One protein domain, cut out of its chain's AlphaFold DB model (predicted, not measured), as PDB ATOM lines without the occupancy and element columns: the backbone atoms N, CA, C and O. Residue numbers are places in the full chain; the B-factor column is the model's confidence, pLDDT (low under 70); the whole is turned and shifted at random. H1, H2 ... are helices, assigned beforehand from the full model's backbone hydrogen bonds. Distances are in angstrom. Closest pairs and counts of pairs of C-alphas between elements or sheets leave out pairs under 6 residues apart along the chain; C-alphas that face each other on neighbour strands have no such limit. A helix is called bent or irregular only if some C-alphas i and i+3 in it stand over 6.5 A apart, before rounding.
ATOM      1  N   VAL A  34      40.539-109.314  70.798       94.75
ATOM      2  CA  VAL A  34      41.010-108.057  71.392       94.75
ATOM      3  C   VAL A  34      41.030-106.941  70.356       94.75
ATOM      4  O   VAL A  34      41.235-107.182  69.165       94.75
ATOM      5  N   PHE A  35      40.891-105.691  70.799       94.50
ATOM      6  CA  PHE A  35      41.057-104.558  69.896       94.50
ATOM      7  C   PHE A  35      42.512-104.445  69.431       94.50
ATOM      8  O   PHE A  35      43.453-104.512  70.221       94.50
ATOM      9  N   SER A  36      42.718-104.233  68.131       93.88
ATOM     10  CA  SER A  36      44.058-104.206  67.531       93.88
ATOM     11  C   SER A  36      44.909-103.007  67.959       93.88
ATOM     12  O   SER A  36      46.134-103.094  67.921       93.88
ATOM     13  N   ALA A  37      44.278-101.899  68.357       94.06
ATOM     14  CA  ALA A  37      44.967-100.677  68.761       94.06
ATOM     15  C   ALA A  37      45.603-100.783  70.160       94.06
ATOM     16  O   ALA A  37      46.703-100.276  70.370       94.06
ATOM     17  N   THR A  38      44.934-101.455  71.099       94.19
ATOM     18  CA  THR A  38      45.325-101.516  72.522       94.19
ATOM     19  C   THR A  38      45.784-102.910  72.958       94.19
ATOM     20  O   THR A  38      46.503-103.043  73.946       94.19
ATOM     21  N   GLY A  39      45.366-103.961  72.244       93.50
ATOM     22  CA  GLY A  39      45.518-105.353  72.667       93.50
ATOM     23  C   GLY A  39      44.610-105.751  73.837       93.50
ATOM     24  O   GLY A  39      44.774-106.844  74.378       93.50
ATOM     25  N   ASN A  40      43.672-104.888  74.232       92.75
ATOM     26  CA  ASN A  40      42.757-105.103  75.344       92.75
ATOM     27  C   ASN A  40      41.352-105.469  74.813       92.75
ATOM     28  O   ASN A  40      40.924-104.895  73.811       92.75
ATOM     29  N   PRO A  41      40.620-106.428  75.411       93.25
ATOM     30  CA  PRO A  41      39.230-106.707  75.038       93.25
ATOM     31  C   PRO A  41      38.212-105.610  75.383       93.25
ATOM     32  O   PRO A  41      37.134-105.620  74.792       93.25
ATOM     33  N   ASP A  42      38.491-104.709  76.329       92.62
ATOM     34  CA  ASP A  42      37.520-103.711  76.817       92.62
ATOM     35  C   ASP A  42      37.843-102.255  76.434       92.62
ATOM     36  O   ASP A  42      37.071-101.358  76.758       92.62
ATOM     37  N   ASP A  43      38.935-102.025  75.705       93.50
ATOM     38  CA  ASP A  43      39.398-100.693  75.315       93.50
ATOM     39  C   ASP A  43      39.811-100.686  73.843       93.50
ATOM     40  O   ASP A  43      40.732-101.397  73.458       93.50
ATOM     41  N   ASP A  44      39.156 -99.886  73.007       94.31
ATOM     42  CA  ASP A  44      39.497 -99.740  71.588       94.31
ATOM     43  C   ASP A  44      40.521 -98.624  71.313       94.31
ATOM     44  O   ASP A  44      40.956 -98.446  70.171       94.31
ATOM     45  N   GLY A  45      40.930 -97.892  72.353       94.81
ATOM     46  CA  GLY A  45      41.909 -96.813  72.314       94.81
ATOM     47  C   GLY A  45      41.357 -95.475  71.821       94.81
ATOM     48  O   GLY A  45      42.099 -94.494  71.787       94.81
ATOM     49  N   PHE A  46      40.076 -95.388  71.447       95.50
ATOM     50  CA  PHE A  46      39.511 -94.182  70.835       95.50
ATOM     51  C   PHE A  46      39.535 -92.969  71.775       95.50
ATOM     52  O   PHE A  46      39.861 -91.862  71.346       95.50
ATOM     53  N   LEU A  47      39.215 -93.170  73.057       95.06
ATOM     54  CA  LEU A  47      39.110 -92.083  74.039       95.06
ATOM     55  C   LEU A  47      40.459 -91.480  74.451       95.06
ATOM     56  O   LEU A  47      40.489 -90.322  74.877       95.06
ATOM     57  N   GLU A  48      41.551 -92.230  74.291       94.38
ATOM     58  CA  GLU A  48      42.912 -91.832  74.682       94.38
ATOM     59  C   GLU A  48      43.788 -91.434  73.482       94.38
ATOM     60  O   GLU A  48      44.821 -90.781  73.634       94.38
ATOM     61  N   ALA A  49      43.374 -91.779  72.263       96.25
ATOM     62  CA  ALA A  49      44.098 -91.448  71.043       96.25
ATOM     63  C   ALA A  49      44.171 -89.925  70.806       96.25
ATOM     64  O   ALA A  49      43.167 -89.204  70.858       96.25
ATOM     65  N   ALA A  50      45.380 -89.424  70.536       96.12
ATOM     66  CA  ALA A  50      45.679 -87.993  70.442       96.12
ATOM     67  C   ALA A  50      44.925 -87.306  69.290       96.12
ATOM     68  O   ALA A  50      44.481 -86.164  69.418       96.12
ATOM     69  N   GLU A  51      44.748 -88.010  68.174       95.75
ATOM     70  CA  GLU A  51      44.046 -87.534  66.986       95.75
ATOM     71  C   GLU A  51      42.555 -87.244  67.233       95.75
ATOM     72  O   GLU A  51      41.986 -86.381  66.561       95.75
ATOM     73  N   TRP A  52      41.935 -87.897  68.224       95.94
ATOM     74  CA  TRP A  52      40.511 -87.746  68.537       95.94
ATOM     75  C   TRP A  52      40.230 -86.750  69.670       95.94
ATOM     76  O   TRP A  52      39.085 -86.329  69.831       95.94
ATOM     77  N   GLN A  53      41.246 -86.271  70.399       96.06
ATOM     78  CA  GLN A  53      41.046 -85.365  71.544       96.06
ATOM     79  C   GLN A  53      40.384 -84.035  71.160       96.06
ATOM     80  O   GLN A  53      39.567 -83.504  71.912       96.06
ATOM     81  N   ASN A  54      40.671 -83.506  69.965       96.69
ATOM     82  CA  ASN A  54      39.996 -82.300  69.469       96.69
ATOM     83  C   ASN A  54      38.507 -82.554  69.197       96.69
ATOM     84  O   ASN A  54      37.680 -81.699  69.493       96.69
ATOM     85  N   LEU A  55      38.157 -83.727  68.659       95.69
ATOM     86  CA  LEU A  55      36.763 -84.099  68.414       95.69
ATOM     87  C   LEU A  55      36.009 -84.225  69.743       95.69
ATOM     88  O   LEU A  55      34.948 -83.623  69.899       95.69
ATOM     89  N   ILE A  56      36.588 -84.954  70.698       96.81
ATOM     90  CA  ILE A  56      35.997 -85.227  72.013       96.81
ATOM     91  C   ILE A  56      35.793 -83.928  72.807       96.81
ATOM     92  O   ILE A  56      34.681 -83.657  73.261       96.81
ATOM     93  N   SER A  57      36.819 -83.076  72.898       96.06
ATOM     94  CA  SER A  57      36.745 -81.807  73.643       96.06
ATOM     95  C   SER A  57      35.869 -80.741  72.970       96.06
ATOM     96  O   SER A  57      35.390 -79.828  73.635       96.06
ATOM     97  N   SER A  58      35.619 -80.855  71.659       96.69
ATOM     98  CA  SER A  58      34.700 -79.965  70.927       96.69
ATOM     99  C   SER A  58      33.219 -80.341  71.052       96.69
ATOM    100  O   SER A  58      32.357 -79.628  70.530       96.69
ATOM    101  N   SER A  59      32.908 -81.469  71.698       94.00
ATOM    102  CA  SER A  59      31.528 -81.894  71.935       94.00
ATOM    103  C   SER A  59      30.795 -80.934  72.886       94.00
ATOM    104  O   SER A  59      31.408 -80.143  73.598       94.00
ATOM    105  N   ILE A  60      29.455 -80.970  72.872       95.00
ATOM    106  CA  ILE A  60      28.620 -80.072  73.699       95.00
ATOM    107  C   ILE A  60      28.947 -80.238  75.190       95.00
ATOM    108  O   ILE A  60      28.986 -79.258  75.928       95.00
ATOM    109  N   ASP A  61      29.166 -81.484  75.604       96.94
ATOM    110  CA  ASP A  61      29.605 -81.869  76.937       96.94
ATOM    111  C   ASP A  61      30.568 -83.051  76.783       96.94
ATOM    112  O   ASP A  61      30.165 -84.154  76.398       96.94
ATOM    113  N   GLU A  62      31.848 -82.794  77.052       96.31
ATOM    114  CA  GLU A  62      32.914 -83.787  76.935       96.31
ATOM    115  C   GLU A  62      32.684 -84.989  77.855       96.31
ATOM    116  O   GLU A  62      32.881 -86.132  77.435       96.31
ATOM    117  N   GLN A  63      32.249 -84.749  79.093       96.88
ATOM    118  CA  GLN A  63      32.039 -85.824  80.056       96.88
ATOM    119  C   GLN A  63      30.898 -86.724  79.584       96.88
ATOM    120  O   GLN A  63      31.062 -87.940  79.516       96.88
ATOM    121  N   ALA A  64      29.783 -86.125  79.160       97.38
ATOM    122  CA  ALA A  64      28.654 -86.883  78.633       97.38
ATOM    123  C   ALA A  64      29.030 -87.683  77.373       97.38
ATOM    124  O   ALA A  64      28.571 -88.812  77.200       97.38
ATOM    125  N   TYR A  65      29.873 -87.129  76.494       97.12
ATOM    126  CA  TYR A  65      30.370 -87.852  75.324       97.12
ATOM    127  C   TYR A  65      31.175 -89.095  75.727       97.12
ATOM    128  O   TYR A  65      30.917 -90.183  75.208       97.12
ATOM    129  N   ARG A  66      32.124 -88.947  76.664       96.38
ATOM    130  CA  ARG A  66      32.955 -90.054  77.165       96.38
ATOM    131  C   ARG A  66      32.105 -91.127  77.846       96.38
ATOM    132  O   ARG A  66      32.258 -92.302  77.525       96.38
ATOM    133  N   ASP A  67      31.160 -90.729  78.694       96.75
ATOM    134  CA  ASP A  67      30.266 -91.654  79.400       96.75
ATOM    135  C   ASP A  67      29.416 -92.479  78.421       96.75
ATOM    136  O   ASP A  67      29.309 -93.701  78.543       96.75
ATOM    137  N   LEU A  68      28.840 -91.830  77.402       96.44
ATOM    138  CA  LEU A  68      28.052 -92.514  76.374       96.44
ATOM    139  C   LEU A  68      28.910 -93.427  75.494       96.44
ATOM    140  O   LEU A  68      28.440 -94.484  75.066       96.44
ATOM    141  N   TYR A  69      30.155 -93.036  75.215       96.19
ATOM    142  CA  TYR A  69      31.088 -93.871  74.469       96.19
ATOM    143  C   TYR A  69      31.458 -95.134  75.247       96.19
ATOM    144  O   TYR A  69      31.381 -96.229  74.692       96.19
ATOM    145  N   LEU A  70      31.790 -95.000  76.534       95.00
ATOM    146  CA  LEU A  70      32.077 -96.134  77.415       95.00
ATOM    147  C   LEU A  70      30.873 -97.071  77.514       95.00
ATOM    148  O   LEU A  70      31.017 -98.268  77.287       95.00
ATOM    149  N   ALA A  71      29.665 -96.534  77.715       95.31
ATOM    150  CA  ALA A  71      28.447 -97.345  77.745       95.31
ATOM    151  C   ALA A  71      28.221 -98.119  76.432       95.31
ATOM    152  O   ALA A  71      27.779 -99.269  76.444       95.31
ATOM    153  N   LYS A  72      28.541 -97.511  75.282       94.50
ATOM    154  CA  LYS A  72      28.498 -98.191  73.982       94.50
ATOM    155  C   LYS A  72      29.545 -99.305  73.907       94.50
ATOM    156  O   LYS A  72      29.217-100.386  73.422       94.50
ATOM    157  N   LEU A  73      30.772 -99.054  74.353       93.31
ATOM    158  CA  LEU A  73      31.864-100.024  74.302       93.31
ATOM    159  C   LEU A  73      31.580-101.236  75.201       93.31
ATOM    160  O   LEU A  73      31.625-102.366  74.727       93.31
ATOM    161  N   GLU A  74      31.158-101.000  76.444       89.88
ATOM    162  CA  GLU A  74      30.751-102.041  77.401       89.88
ATOM    163  C   GLU A  74      29.548-102.863  76.915       89.88
ATOM    164  O   GLU A  74      29.412-104.041  77.244       89.88
ATOM    165  N   SER A  75      28.665-102.258  76.112       88.50
ATOM    166  CA  SER A  75      27.511-102.958  75.536       88.50
ATOM    167  C   SER A  75      27.884-103.949  74.430       88.50
ATOM    168  O   SER A  75      27.018-104.710  73.995       88.50
ATOM    169  N   ASN A  76      29.143-103.948  73.975       86.25
ATOM    170  CA  ASN A  76      29.634-104.850  72.949       86.25
ATOM    171  C   ASN A  76      30.382-106.058  73.560       86.25
ATOM    172  O   ASN A  76      31.548-105.936  73.934       86.25
ATOM    173  N   PRO A  77      29.758-107.250  73.630       84.50
ATOM    174  CA  PRO A  77      30.378-108.440  74.203       84.50
ATOM    175  C   PRO A  77      31.239-109.233  73.204       84.50
ATOM    176  O   PRO A  77      31.649-110.341  73.538       84.50
ATOM    177  N   ASP A  78      31.487-108.729  71.989       89.56
ATOM    178  CA  ASP A  78      32.081-109.510  70.890       89.56
ATOM    179  C   ASP A  78      33.486-110.064  71.204       89.56
ATOM    180  O   ASP A  78      33.875-111.106  70.676       89.56
ATOM    181  N   ASN A  79      34.216-109.428  72.125       94.88
ATOM    182  CA  ASN A  79      35.546-109.863  72.566       94.88
ATOM    183  C   ASN A  79      35.518-110.949  73.656       94.88
ATOM    184  O   ASN A  79      36.566-111.481  74.033       94.88
TER     185      ASN A  79
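What this domain is: This is residues 34 to 79 of the 94 residues of an uncharacterized protein of Flavobacteriales bacterium CG18_big_fil_WC_8_21_14_2_50_32_9 (UniProt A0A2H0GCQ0). The chain makes a flat, elongated loop that folds back on itself: a winding stretch with no named element, residues 34 to 49, goes out along one side, the short helix H1 and a tight turn follow at the far end, and the longer helix H2 comes back along the other side. A short tail, residues 75 to 79, brings the last printed residue near the first. The printed part has 46 residues with two named helices, H1 then H2, and no named strand; the class is all helix, though under half of the residues, 21 of 46, are in named elements. The whole is only just compact, close to loose, with a radius of gyration of the C-alphas of 11.2 A and spans of 31 by 21 by 9 A.

How they stand to each other: H1, residues 50 to 57, and H2, residues 62 to 74, are joined by a tight link of 4 residues. They only just touch, and only at the corner by their link, with 3 pairs of C-alphas within 8 A. The closest C-alphas are those of Ile 56 and Glu 62, 6.0 A apart. H2 touches H1 with residues 62 to 66 alone. Their lines stand at a steep tilt of 62 degrees and run opposite ways, with centres 13.9 A apart. In H2 every O i to N i+4 pair is within hydrogen-bond range; in H1 2 of 4 are, beside 2 of 5 O i to N i+3 pairs.

Where its parts are: The printed part begins with C-alpha 34 at (41.010, -108.057, 71.392). H1 starts with C-alpha 50 at (45.679, -87.993, 70.442) and is 11.3 A long; it is irregular, with C-alphas 51 and 54 7.1 A apart. H2, 18.4 A long, ends with C-alpha 74 at (30.751, -102.041, 77.401).

The domain as a whole: The C-alphas of Val 34 and Ile 60, the two farthest apart, are separated by 30.7 A, while those of Val 34 and Asn 79 are 5.9 A apart. The printed part has no cut. The model's mean pLDDT over the printed part is 94.4, and no printed residue is under 70.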